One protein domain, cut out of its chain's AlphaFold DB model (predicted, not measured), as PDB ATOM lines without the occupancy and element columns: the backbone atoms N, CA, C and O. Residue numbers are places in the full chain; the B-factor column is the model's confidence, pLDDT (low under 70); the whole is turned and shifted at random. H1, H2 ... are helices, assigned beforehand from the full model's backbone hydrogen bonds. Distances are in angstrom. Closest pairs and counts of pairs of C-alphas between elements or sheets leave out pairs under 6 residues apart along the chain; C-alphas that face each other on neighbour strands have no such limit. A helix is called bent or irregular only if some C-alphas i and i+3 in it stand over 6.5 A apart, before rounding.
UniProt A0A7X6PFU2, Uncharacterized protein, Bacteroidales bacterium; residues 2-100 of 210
ATOM      1  N   ALA A   2     205.539 206.523 190.533       47.03
ATOM      2  CA  ALA A   2     204.774 207.783 190.399       47.03
ATOM      3  C   ALA A   2     203.388 207.780 191.082       47.03
ATOM      4  O   ALA A   2     202.611 208.709 190.904       47.03
ATOM      5  N   THR A   3     203.056 206.751 191.865       47.66
ATOM      6  CA  THR A   3     201.738 206.608 192.513       47.66
ATOM      7  C   THR A   3     201.714 207.044 193.980       47.66
ATOM      8  O   THR A   3     200.637 207.227 194.536       47.66
ATOM      9  N   THR A   4     202.869 207.279 194.610       48.69
ATOM     10  CA  THR A   4     202.948 207.640 196.039       48.69
ATOM     11  C   THR A   4     202.808 209.149 196.293       48.69
ATOM     12  O   THR A   4     202.387 209.554 197.371       48.69
ATOM     13  N   THR A   5     203.097 210.000 195.302       53.41
ATOM     14  CA  THR A   5     203.128 211.464 195.480       53.41
ATOM     15  C   THR A   5     201.730 212.092 195.473       53.41
ATOM     16  O   THR A   5     201.452 212.983 196.266       53.41
ATOM     17  N   THR A   6     200.809 211.601 194.641       54.22
ATOM     18  CA  THR A   6     199.471 212.202 194.473       54.22
ATOM     19  C   THR A   6     198.551 211.963 195.676       54.22
ATOM     20  O   THR A   6     197.743 212.825 196.016       54.22
ATOM     21  N   ALA A   7     198.700 210.826 196.365       51.41
ATOM     22  CA  ALA A   7     197.931 210.510 197.571       51.41
ATOM     23  C   ALA A   7     198.341 211.383 198.776       51.41
ATOM     24  O   ALA A   7     197.482 211.793 199.554       51.41
ATOM     25  N   GLY A   8     199.632 211.726 198.895       52.69
ATOM     26  CA  GLY A   8     200.139 212.629 199.934       52.69
ATOM     27  C   GLY A   8     199.645 214.069 199.763       52.69
ATOM     28  O   GLY A   8     199.224 214.693 200.733       52.69
ATOM     29  N   THR A   9     199.606 214.586 198.531       58.97
ATOM     30  CA  THR A   9     199.143 215.958 198.251       58.97
ATOM     31  C   THR A   9     197.637 216.135 198.477       58.97
ATOM     32  O   THR A   9     197.203 217.186 198.943       58.97
ATOM     33  N   LEU A  10     196.830 215.103 198.194       57.91
ATOM     34  CA  LEU A  10     195.382 215.112 198.449       57.91
ATOM     35  C   LEU A  10     195.050 215.038 199.948       57.91
ATOM     36  O   LEU A  10     194.139 215.729 200.399       57.91
ATOM     37  N   ALA A  11     195.811 214.263 200.728       61.56
ATOM     38  CA  ALA A  11     195.641 214.180 202.179       61.56
ATOM     39  C   ALA A  11     195.989 215.505 202.884       61.56
ATOM     40  O   ALA A  11     195.247 215.956 203.754       61.56
ATOM     41  N   VAL A  12     197.064 216.176 202.454       66.31
ATOM     42  CA  VAL A  12     197.472 217.487 202.995       66.31
ATOM     43  C   VAL A  12     196.461 218.587 202.639       66.31
ATOM     44  O   VAL A  12     196.174 219.458 203.461       66.31
ATOM     45  N   ALA A  13     195.872 218.542 201.439       69.38
ATOM     46  CA  ALA A  13     194.830 219.486 201.034       69.38
ATOM     47  C   ALA A  13     193.526 219.313 201.840       69.38
ATOM     48  O   ALA A  13     192.899 220.309 202.212       69.38
ATOM     49  N   ASP A  14     193.133 218.073 202.150       73.44
ATOM     50  CA  ASP A  14     191.954 217.786 202.978       73.44
ATOM     51  C   ASP A  14     192.166 218.208 204.444       73.44
ATOM     52  O   ASP A  14     191.287 218.810 205.070       73.44
ATOM     53  N   GLU A  15     193.373 218.006 204.979       77.56
ATOM     54  CA  GLU A  15     193.738 218.449 206.327       77.56
ATOM     55  C   GLU A  15     193.746 219.984 206.449       77.56
ATOM     56  O   GLU A  15     193.169 220.540 207.391       77.56
ATOM     57  N   ALA A  16     194.289 220.689 205.452       77.00
ATOM     58  CA  ALA A  16     194.256 222.150 205.390       77.00
ATOM     59  C   ALA A  16     192.818 222.696 205.278       77.00
ATOM     60  O   ALA A  16     192.455 223.658 205.966       77.00
ATOM     61  N   ALA A  17     191.965 222.058 204.470       79.19
ATOM     62  CA  ALA A  17     190.555 222.425 204.346       79.19
ATOM     63  C   ALA A  17     189.781 222.194 205.657       79.19
ATOM     64  O   ALA A  17     188.945 223.015 206.050       79.19
ATOM     65  N   LYS A  18     190.075 221.106 206.375       82.56
ATOM     66  CA  LYS A  18     189.496 220.814 207.694       82.56
ATOM     67  C   LYS A  18     189.930 221.837 208.746       82.56
ATOM     68  O   LYS A  18     189.079 222.321 209.497       82.56
ATOM     69  N   ALA A  19     191.207 222.216 208.766       83.12
ATOM     70  CA  ALA A  19     191.736 223.239 209.666       83.12
ATOM     71  C   ALA A  19     191.110 224.620 209.406       83.12
ATOM     72  O   ALA A  19     190.706 225.304 210.346       83.12
ATOM     73  N   ALA A  20     190.943 225.008 208.137       82.44
ATOM     74  CA  ALA A  20     190.276 226.256 207.766       82.44
ATOM     75  C   ALA A  20     188.801 226.278 208.209       82.44
ATOM     76  O   ALA A  20     188.332 227.262 208.781       82.44
ATOM     77  N   ARG A  21     188.071 225.167 208.026       83.94
ATOM     78  CA  ARG A  21     186.685 225.033 208.510       83.94
ATOM     79  C   ARG A  21     186.595 225.150 210.031       83.94
ATOM     80  O   ARG A  21     185.687 225.814 210.524       83.94
ATOM     81  N   GLN A  22     187.514 224.522 210.766       85.62
ATOM     82  CA  GLN A  22     187.566 224.615 212.227       85.62
ATOM     83  C   GLN A  22     187.804 226.058 212.677       85.62
ATOM     84  O   GLN A  22     187.006 226.587 213.446       85.62
ATOM     85  N   ARG A  23     188.815 226.725 212.109       86.12
ATOM     86  CA  ARG A  23     189.117 228.135 212.386       86.12
ATOM     87  C   ARG A  23     187.898 229.029 212.178       86.12
ATOM     88  O   ARG A  23     187.581 229.849 213.033       86.12
ATOM     89  N   ASN A  24     187.177 228.844 211.074       87.00
ATOM     90  CA  ASN A  24     185.989 229.644 210.781       87.00
ATOM     91  C   ASN A  24     184.884 229.432 211.822       87.00
ATOM     92  O   ASN A  24     184.243 230.395 212.238       87.00
ATOM     93  N   ARG A  25     184.672 228.190 212.280       87.44
ATOM     94  CA  ARG A  25     183.712 227.902 213.358       87.44
ATOM     95  C   ARG A  25     184.111 228.562 214.672       87.44
ATOM     96  O   ARG A  25     183.235 229.107 215.341       87.44
ATOM     97  N   ASP A  26     185.395 228.530 215.006       89.19
ATOM     98  CA  ASP A  26     185.920 229.091 216.251       89.19
ATOM     99  C   ASP A  26     185.821 230.620 216.262       89.19
ATOM    100  O   ASP A  26     185.402 231.198 217.260       89.19
ATOM    101  N   LEU A  27     186.085 231.279 215.128       87.31
ATOM    102  CA  LEU A  27     185.892 232.727 214.979       87.31
ATOM    103  C   LEU A  27     184.420 233.133 215.130       87.31
ATOM    104  O   LEU A  27     184.109 234.092 215.835       87.31
ATOM    105  N   ILE A  28     183.502 232.379 214.517       89.25
ATOM    106  CA  ILE A  28     182.058 232.620 214.657       89.25
ATOM    107  C   ILE A  28     181.616 232.420 216.113       89.25
ATOM    108  O   ILE A  28     180.867 233.238 216.647       89.25
ATOM    109  N   LEU A  29     182.085 231.349 216.760       91.25
ATOM    110  CA  LEU A  29     181.804 231.069 218.169       91.25
ATOM    111  C   LEU A  29     182.289 232.215 219.063       91.25
ATOM    112  O   LEU A  29     181.533 232.721 219.887       91.25
ATOM    113  N   LEU A  30     183.529 232.657 218.857       89.44
ATOM    114  CA  LEU A  30     184.141 233.735 219.617       89.44
ATOM    115  C   LEU A  30     183.354 235.044 219.475       89.44
ATOM    116  O   LEU A  30     183.034 235.687 220.475       89.44
ATOM    117  N   LYS A  31     182.989 235.415 218.243       89.88
ATOM    118  CA  LYS A  31     182.163 236.595 217.969       89.88
ATOM    119  C   LYS A  31     180.836 236.541 218.726       89.88
ATOM    120  O   LYS A  31     180.463 237.513 219.383       89.88
ATOM    121  N   ASN A  32     180.140 235.406 218.659       91.25
ATOM    122  CA  ASN A  32     178.857 235.220 219.333       91.25
ATOM    123  C   ASN A  32     178.983 235.345 220.856       91.25
ATOM    124  O   ASN A  32     178.154 236.003 221.486       91.25
ATOM    125  N   GLU A  33     180.017 234.748 221.452       90.75
ATOM    126  CA  GLU A  33     180.209 234.794 222.902       90.75
ATOM    127  C   GLU A  33     180.616 236.177 223.404       90.75
ATOM    128  O   GLU A  33     180.074 236.619 224.412       90.75
ATOM    129  N   ILE A  34     181.471 236.915 222.692       90.31
ATOM    130  CA  ILE A  34     181.831 238.290 223.080       90.31
ATOM    131  C   ILE A  34     180.593 239.194 223.085       90.31
ATOM    132  O   ILE A  34     180.351 239.929 224.047       90.31
ATOM    133  N   ILE A  35     179.758 239.095 222.046       89.00
ATOM    134  CA  ILE A  35     178.499 239.847 221.961       89.00
ATOM    135  C   ILE A  35     177.555 239.441 223.099       89.00
ATOM    136  O   ILE A  35     176.922 240.291 223.731       89.00
ATOM    137  N   LYS A  36     177.445 238.142 223.386       88.81
ATOM    138  CA  LYS A  36     176.593 237.621 224.459       88.81
ATOM    139  C   LYS A  36     177.063 238.076 225.840       88.81
ATOM    140  O   LYS A  36     176.230 238.524 226.624       88.81
ATOM    141  N   ILE A  37     178.361 238.008 226.128       89.06
ATOM    142  CA  ILE A  37     178.951 238.414 227.409       89.06
ATOM    143  C   ILE A  37     178.689 239.899 227.671       89.06
ATOM    144  O   ILE A  37     178.187 240.241 228.742       89.06
ATOM    145  N   SER A  38     178.932 240.761 226.680       87.81
ATOM    146  CA  SER A  38     178.616 242.191 226.786       87.81
ATOM    147  C   SER A  38     177.135 242.425 227.116       87.81
ATOM    148  O   SER A  38     176.789 243.101 228.088       87.81
ATOM    149  N   ASN A  39     176.235 241.781 226.369       86.56
ATOM    150  CA  ASN A  39     174.798 241.978 226.538       86.56
ATOM    151  C   ASN A  39     174.261 241.493 227.892       86.56
ATOM    152  O   ASN A  39     173.386 242.151 228.471       86.56
ATOM    153  N   VAL A  40     174.753 240.344 228.365       84.38
ATOM    154  CA  VAL A  40     174.294 239.685 229.595       84.38
ATOM    155  C   VAL A  40     174.891 240.350 230.832       84.38
ATOM    156  O   VAL A  40     174.140 240.697 231.742       84.38
ATOM    157  N   TYR A  41     176.206 240.571 230.853       84.56
ATOM    158  CA  TYR A  41     176.927 241.050 232.038       84.56
ATOM    159  C   TYR A  41     177.164 242.565 232.051       84.56
ATOM    160  O   TYR A  41     177.731 243.077 233.011       84.56
ATOM    161  N   LYS A  42     176.718 243.290 231.013       85.50
ATOM    162  CA  LYS A  42     176.874 244.753 230.882       85.50
ATOM    163  C   LYS A  42     178.330 245.216 230.986       85.50
ATOM    164  O   LYS A  42     178.612 246.300 231.487       85.50
ATOM    165  N   VAL A  43     179.250 244.381 230.507       88.12
ATOM    166  CA  VAL A  43     180.675 244.712 230.395       88.12
ATOM    167  C   VAL A  43     180.935 245.532 229.126       88.12
ATOM    168  O   VAL A  43     180.107 245.506 228.215       88.12
ATOM    169  N   PRO A  44     182.067 246.256 229.029       87.19
ATOM    170  CA  PRO A  44     182.391 247.036 227.838       87.19
ATOM    171  C   PRO A  44     182.375 246.192 226.556       87.19
ATOM    172  O   PRO A  44     182.914 245.083 226.521       87.19
ATOM    173  N   GLU A  45     181.776 246.733 225.496       87.94
ATOM    174  CA  GLU A  45     181.741 246.095 224.180       87.94
ATOM    175  C   GLU A  45     183.125 246.072 223.528       87.94
ATOM    176  O   GLU A  45     183.915 247.010 223.654       87.94
ATOM    177  N   PHE A  46     183.410 245.001 222.787       87.12
ATOM    178  CA  PHE A  46     184.603 244.939 221.954       87.12
ATOM    179  C   PHE A  46     184.401 245.756 220.673       87.12
ATOM    180  O   PHE A  46     183.540 245.438 219.848       87.12
ATOM    181  N   SER A  47     185.230 246.783 220.486       82.62
ATOM    182  CA  SER A  47     185.110 247.752 219.390       82.62
ATOM    183  C   SER A  47     185.199 247.127 217.992       82.62
ATOM    184  O   SER A  47     184.562 247.618 217.066       82.62
ATOM    185  N   HIS A  48     185.931 246.019 217.830       81.56
ATOM    186  CA  HIS A  48     186.144 245.353 216.536       81.56
ATOM    187  C   HIS A  48     185.341 244.050 216.382       81.56
ATOM    188  O   HIS A  48     185.750 243.135 215.669       81.56
ATOM    189  N   SER A  49     184.176 243.942 217.031       76.31
ATOM    190  CA  SER A  49     183.321 242.741 216.982       76.31
ATOM    191  C   SER A  49     182.865 242.348 215.566       76.31
ATOM    192  O   SER A  49     182.662 241.164 215.282       76.31
ATOM    193  N   ALA A  50     182.742 243.315 214.650       76.56
ATOM    194  CA  ALA A  50     182.422 243.066 213.245       76.56
ATOM    195  C   ALA A  50     183.568 242.370 212.485       76.56
ATOM    196  O   ALA A  50     183.286 241.545 211.615       76.56
ATOM    197  N   SER A  51     184.821 242.640 212.867       78.31
ATOM    198  CA  SER A  51     186.042 242.134 212.222       78.31
ATOM    199  C   SER A  51     186.452 240.729 212.676       78.31
ATOM    200  O   SER A  51     187.407 240.164 212.155       78.31
ATOM    201  N   LEU A  52     185.715 240.127 213.617       78.00
ATOM    202  CA  LEU A  52     185.848 238.717 214.007       78.00
ATOM    203  C   LEU A  52     185.183 237.797 212.964       78.00
ATOM    204  O   LEU A  52     184.319 236.979 213.283       78.00
ATOM    205  N   SER A  53     185.541 237.983 211.694       78.81
ATOM    206  CA  SER A  53     185.139 237.141 210.568       78.81
ATOM    207  C   SER A  53     186.384 236.549 209.900       78.81
ATOM    208  O   SER A  53     187.456 237.148 209.972       78.81
ATOM    209  N   PRO A  54     186.268 235.395 209.220       75.06
ATOM    210  CA  PRO A  54     187.395 234.788 208.508       75.06
ATOM    211  C   PRO A  54     188.088 235.711 207.496       75.06
ATOM    212  O   PRO A  54     189.253 235.501 207.181       75.06
ATOM    213  N   GLU A  55     187.366 236.707 206.984       76.94
ATOM    214  CA  GLU A  55     187.810 237.623 205.929       76.94
ATOM    215  C   GLU A  55     188.568 238.840 206.475       76.94
ATOM    216  O   GLU A  55     189.413 239.394 205.780       76.94
ATOM    217  N   ALA A  56     188.271 239.258 207.709       79.88
ATOM    218  CA  ALA A  56     188.793 240.488 208.303       79.88
ATOM    219  C   ALA A  56     189.726 240.244 209.499       79.88
ATOM    220  O   ALA A  56     190.228 241.205 210.073       79.88
ATOM    221  N   PHE A  57     189.949 238.986 209.894       84.25
ATOM    222  CA  PHE A  57     190.793 238.649 211.037       84.25
ATOM    223  C   PHE A  57     192.279 238.852 210.712       84.25
ATOM    224  O   PHE A  57     192.850 238.127 209.897       84.25
ATOM    225  N   SER A  58     192.905 239.826 211.375       86.62
ATOM    226  CA  SER A  58     194.328 240.155 211.254       86.62
ATOM    227  C   SER A  58     195.063 239.979 212.589       86.62
ATOM    228  O   SER A  58     194.433 239.833 213.642       86.62
ATOM    229  N   ASN A  59     196.398 240.007 212.565       86.19
ATOM    230  CA  ASN A  59     197.209 239.889 213.784       86.19
ATOM    231  C   ASN A  59     196.960 241.059 214.750       86.19
ATOM    232  O   ASN A  59     196.867 240.853 215.953       86.19
ATOM    233  N   GLU A  60     196.735 242.266 214.232       87.50
ATOM    234  CA  GLU A  60     196.437 243.455 215.040       87.50
ATOM    235  C   GLU A  60     195.094 243.318 215.782       87.50
ATOM    236  O   GLU A  60     194.940 243.760 216.927       87.50
ATOM    237  N   ILE A  61     194.108 242.673 215.146       87.50
ATOM    238  CA  ILE A  61     192.820 242.355 215.775       87.50
ATOM    239  C   ILE A  61     192.999 241.267 216.833       87.50
ATOM    240  O   ILE A  61     192.365 241.352 217.885       87.50
ATOM    241  N   ALA A  62     193.856 240.273 216.584       87.44
ATOM    242  CA  ALA A  62     194.173 239.234 217.559       87.44
ATOM    243  C   ALA A  62     194.822 239.822 218.826       87.44
ATOM    244  O   ALA A  62     194.404 239.481 219.932       87.44
ATOM    245  N   ASP A  63     195.753 240.769 218.677       90.44
ATOM    246  CA  ASP A  63     196.383 241.469 219.803       90.44
ATOM    247  C   ASP A  63     195.369 242.318 220.581       90.44
ATOM    248  O   ASP A  63     195.287 242.259 221.812       90.44
ATOM    249  N   SER A  64     194.524 243.061 219.858       89.75
ATOM    250  CA  SER A  64     193.450 243.870 220.450       89.75
ATOM    251  C   SER A  64     192.432 243.011 221.208       89.75
ATOM    252  O   SER A  64     191.952 243.390 222.280       89.75
ATOM    253  N   LEU A  65     192.103 241.840 220.661       90.06
ATOM    254  CA  LEU A  65     191.245 240.847 221.294       90.06
ATOM    255  C   LEU A  65     191.899 240.276 222.556       90.06
ATOM    256  O   LEU A  65     191.224 240.158 223.575       90.06
ATOM    257  N   GLY A  66     193.192 239.951 222.510       91.12
ATOM    258  CA  GLY A  66     193.945 239.489 223.675       91.12
ATOM    259  C   GLY A  66     193.875 240.499 224.820       91.12
ATOM    260  O   GLY A  66     193.461 240.150 225.924       91.12
ATOM    261  N   ALA A  67     194.151 241.774 224.533       92.94
ATOM    262  CA  ALA A  67     194.044 242.852 225.517       92.94
ATOM    263  C   ALA A  67     192.617 243.012 226.077       92.94
ATOM    264  O   ALA A  67     192.431 243.276 227.269       92.94
ATOM    265  N   TYR A  68     191.595 242.834 225.234       92.62
ATOM    266  CA  TYR A  68     190.197 242.845 225.661       92.62
ATOM    267  C   TYR A  68     189.866 241.676 226.600       92.62
ATOM    268  O   TYR A  68     189.263 241.895 227.652       92.62
ATOM    269  N   LEU A  69     190.286 240.455 226.260       92.50
ATOM    270  CA  LEU A  69     190.069 239.270 227.091       92.50
ATOM    271  C   LEU A  69     190.793 239.381 228.436       92.50
ATOM    272  O   LEU A  69     190.189 239.063 229.455       92.50
ATOM    273  N   SER A  70     192.021 239.909 228.470       95.06
ATOM    274  CA  SER A  70     192.733 240.181 229.728       95.06
ATOM    275  C   SER A  70     191.976 241.172 230.614       95.06
ATOM    276  O   SER A  70     191.835 240.957 231.813       95.06
ATOM    277  N   ARG A  71     191.404 242.233 230.030       93.44
ATOM    278  CA  ARG A  71     190.570 243.176 230.787       93.44
ATOM    279  C   ARG A  71     189.303 242.513 231.333       93.44
ATOM    280  O   ARG A  71     188.880 242.834 232.441       93.44
ATOM    281  N   LEU A  72     188.666 241.639 230.554       92.75
ATOM    282  CA  LEU A  72     187.505 240.887 231.027       92.75
ATOM    283  C   LEU A  72     187.875 239.950 232.177       92.75
ATOM    284  O   LEU A  72     187.141 239.901 233.161       92.75
ATOM    285  N   ASP A  73     189.007 239.256 232.074       94.62
ATOM    286  CA  ASP A  73     189.521 238.378 233.125       94.62
ATOM    287  C   ASP A  73     189.721 239.136 234.445       94.62
ATOM    288  O   ASP A  73     189.235 238.699 235.487       94.62
ATOM    289  N   ASP A  74     190.295 240.342 234.394       95.44
ATOM    290  CA  ASP A  74     190.429 241.215 235.565       95.44
ATOM    291  C   ASP A  74     189.071 241.588 236.185       95.44
ATOM    292  O   ASP A  74     188.905 241.565 237.409       95.44
ATOM    293  N   ILE A  75     188.087 241.955 235.355       94.12
ATOM    294  CA  ILE A  75     186.741 242.332 235.813       94.12
ATOM    295  C   ILE A  75     186.070 241.144 236.511       94.12
ATOM    296  O   ILE A  75     185.576 241.286 237.635       94.12
ATOM    297  N   PHE A  76     186.067 239.975 235.870       93.50
ATOM    298  CA  PHE A  76     185.430 238.781 236.416       93.50
ATOM    299  C   PHE A  76     186.165 238.250 237.647       93.50
ATOM    300  O   PHE A  76     185.506 237.862 238.609       93.50
ATOM    301  N   SER A  77     187.495 238.323 237.680       95.81
ATOM    302  CA  SER A  77     188.299 237.941 238.844       95.81
ATOM    303  C   SER A  77     187.990 238.812 240.061       95.81
ATOM    304  O   SER A  77     187.770 238.298 241.158       95.81
ATOM    305  N   ARG A  78     187.884 240.136 239.885       96.19
ATOM    306  CA  ARG A  78     187.481 241.047 240.974       96.19
ATOM    307  C   ARG A  78     186.069 240.752 241.470       96.19
ATOM    308  O   ARG A  78     185.836 240.731 242.678       96.19
ATOM    309  N   GLN A  79     185.136 240.516 240.548       93.75
ATOM    310  CA  GLN A  79     183.755 240.183 240.889       93.75
ATOM    311  C   GLN A  79     183.663 238.853 241.649       93.75
ATOM    312  O   GLN A  79     182.924 238.763 242.632       93.75
ATOM    313  N   PHE A  80     184.425 237.845 241.219       94.25
ATOM    314  CA  PHE A  80     184.513 236.544 241.871       94.25
ATOM    315  C   PHE A  80     185.074 236.662 243.287       94.25
ATOM    316  O   PHE A  80     184.433 236.198 244.227       94.25
ATOM    317  N   ASN A  81     186.212 237.343 243.458       97.00
ATOM    318  CA  ASN A  81     186.843 237.515 244.768       97.00
ATOM    319  C   ASN A  81     185.917 238.254 245.745       97.00
ATOM    320  O   ASN A  81     185.702 237.796 246.860       97.00
ATOM    321  N   SER A  82     185.275 239.337 245.297       96.75
ATOM    322  CA  SER A  82     184.304 240.081 246.114       96.75
ATOM    323  C   SER A  82     183.109 239.218 246.552       96.75
ATOM    324  O   SER A  82     182.672 239.262 247.709       96.75
ATOM    325  N   ALA A  83     182.581 238.391 245.643       94.69
ATOM    326  CA  ALA A  83     181.496 237.465 245.959       94.69
ATOM    327  C   ALA A  83     181.947 236.352 246.922       94.69
ATOM    328  O   ALA A  83     181.209 236.022 247.853       94.69
ATOM    329  N   ALA A  84     183.153 235.810 246.735       95.94
ATOM    330  CA  ALA A  84     183.747 234.809 247.615       95.94
ATOM    331  C   ALA A  84     183.956 235.362 249.033       95.94
ATOM    332  O   ALA A  84     183.479 234.760 249.991       95.94
ATOM    333  N   ASP A  85     184.530 236.560 249.164       97.06
ATOM    334  CA  ASP A  85     184.728 237.232 250.452       97.06
ATOM    335  C   ASP A  85     183.399 237.482 251.177       97.06
ATOM    336  O   ASP A  85     183.283 237.315 252.397       97.06
ATOM    337  N   THR A  86     182.368 237.880 250.428       96.44
ATOM    338  CA  THR A  86     181.022 238.102 250.970       96.44
ATOM    339  C   THR A  86     180.413 236.797 251.481       96.44
ATOM    340  O   THR A  86     179.873 236.760 252.591       96.44
ATOM    341  N   ARG A  87     180.525 235.716 250.698       94.44
ATOM    342  CA  ARG A  87     180.065 234.375 251.080       94.44
ATOM    343  C   ARG A  87     180.784 233.887 252.334       94.44
ATOM    344  O   ARG A  87     180.129 233.438 253.273       94.44
ATOM    345  N   ASP A  88     182.104 234.002 252.368       95.94
ATOM    346  CA  ASP A  88     182.928 233.489 253.460       95.94
ATOM    347  C   ASP A  88     182.665 234.271 254.752       95.94
ATOM    348  O   ASP A  88     182.479 233.683 255.818       95.94
ATOM    349  N   ARG A  89     182.510 235.598 254.657       96.69
ATOM    350  CA  ARG A  89     182.065 236.434 255.781       96.69
ATOM    351  C   ARG A  89     180.697 236.001 256.302       96.69
ATOM    352  O   ARG A  89     180.520 235.874 257.512       96.69
ATOM    353  N   PHE A  90     179.732 235.777 255.411       95.75
ATOM    354  CA  PHE A  90     178.396 235.331 255.799       95.75
ATOM    355  C   PHE A  90     178.433 233.973 256.511       95.75
ATOM    356  O   PHE A  90     177.778 233.816 257.546       95.75
ATOM    357  N   TYR A  91     179.224 233.027 255.997       94.00
ATOM    358  CA  TYR A  91     179.400 231.708 256.599       94.00
ATOM    359  C   TYR A  91     180.033 231.803 257.990       94.00
ATOM    360  O   TYR A  91     179.487 231.265 258.949       94.00
ATOM    361  N   ASN A  92     181.118 232.568 258.132       95.38
ATOM    362  CA  ASN A  92     181.818 232.735 259.406       95.38
ATOM    363  C   ASN A  92     180.926 233.352 260.494       95.38
ATOM    364  O   ASN A  92     180.975 232.928 261.646       95.38
ATOM    365  N   LEU A  93     180.066 234.310 260.133       96.19
ATOM    366  CA  LEU A  93     179.140 234.951 261.072       96.19
ATOM    367  C   LEU A  93     177.953 234.061 261.476       96.19
ATOM    368  O   LEU A  93     177.330 234.306 262.508       96.19
ATOM    369  N   ASN A  94     177.610 233.050 260.673       96.19
ATOM    370  CA  ASN A  94     176.392 232.251 260.850       96.19
ATOM    371  C   ASN A  94     176.647 230.742 260.949       96.19
ATOM    372  O   ASN A  94     175.686 229.971 260.923       96.19
ATOM    373  N   SER A  95     177.901 230.316 261.094       94.44
ATOM    374  CA  SER A  95     178.345 228.918 260.986       94.44
ATOM    375  C   SER A  95     177.482 227.949 261.795       94.44
ATOM    376  O   SER A  95     176.942 226.994 261.246       94.44
ATOM    377  N   THR A  96     177.223 228.244 263.071       94.81
ATOM    378  CA  THR A  96     176.398 227.387 263.938       94.81
ATOM    379  C   THR A  96     174.959 227.227 263.440       94.81
ATOM    380  O   THR A  96     174.379 226.149 263.562       94.81
ATOM    381  N   LYS A  97     174.353 228.288 262.892       94.94
ATOM    382  CA  LYS A  97     172.985 228.230 262.347       94.94
ATOM    383  C   LYS A  97     172.962 227.495 261.010       94.94
ATOM    384  O   LYS A  97     172.046 226.718 260.770       94.94
ATOM    385  N   LEU A  98     173.967 227.730 260.167       93.50
ATOM    386  CA  LEU A  98     174.088 227.093 258.859       93.50
ATOM    387  C   LEU A  98     174.343 225.592 258.983       93.50
ATOM    388  O   LEU A  98     173.689 224.831 258.284       93.50
ATOM    389  N   ASN A  99     175.194 225.165 259.918       94.00
ATOM    390  CA  ASN A  99     175.447 223.745 260.167       94.00
ATOM    391  C   ASN A  99     174.172 223.033 260.638       94.00
ATOM    392  O   ASN A  99     173.809 222.008 260.083       94.00
ATOM    393  N   LYS A 100     173.405 223.633 261.561       95.94
ATOM    394  CA  LYS A 100     172.098 223.077 261.960       95.94
ATOM    395  C   LYS A 100     171.120 222.974 260.788       95.94
ATOM    396  O   LYS A 100     170.402 221.988 260.676       95.94
TER     397      LYS A 100
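What this domain is: This is residues 2 to 100 of the 210 residues of an uncharacterized protein of Bacteroidales bacterium (UniProt A0A7X6PFU2). Two long helices, H1 and then H2, overlap in part near the middle, and a long loop, residues 42 to 58, folds back between them. Residues 2 to 19, mostly in H1, and residues 77 to 89 and 92 to 97 of H2 stick out at opposite ends and make the length. The 99 printed residues, with two named helices and no named strand, are all helix in class and extended, with a radius of gyration of the C-alphas of 23.0 A and spans of 81 by 35 by 19 A.

Where its parts are: H1, residues 4 to 41, begins at C-alpha 4 (202.948, 207.640, 196.039) and is 55.6 A long. H2, residues 59 to 100, is 56.9 A long and ends at C-alpha 100 (172.098, 223.077, 261.960).

How they stand to each other: H1 and H2 are near each other, with 6 pairs of C-alphas within 10 A. H2 has a kink of 80 degrees near residue 94 and is irregular, with C-alphas 93 and 96 8.5 A apart. O i to N i+4 pairs are within hydrogen-bond range in 33 of 34 cases in H1 and 36 of 38 in H2.

The domain as a whole: The C-alphas farthest apart, of Ala 2 and Lys 97, are 81.3 A apart. The printed part has no cut, and the link from H1 to H2 is long. Residues 2 to 13 are under pLDDT 70.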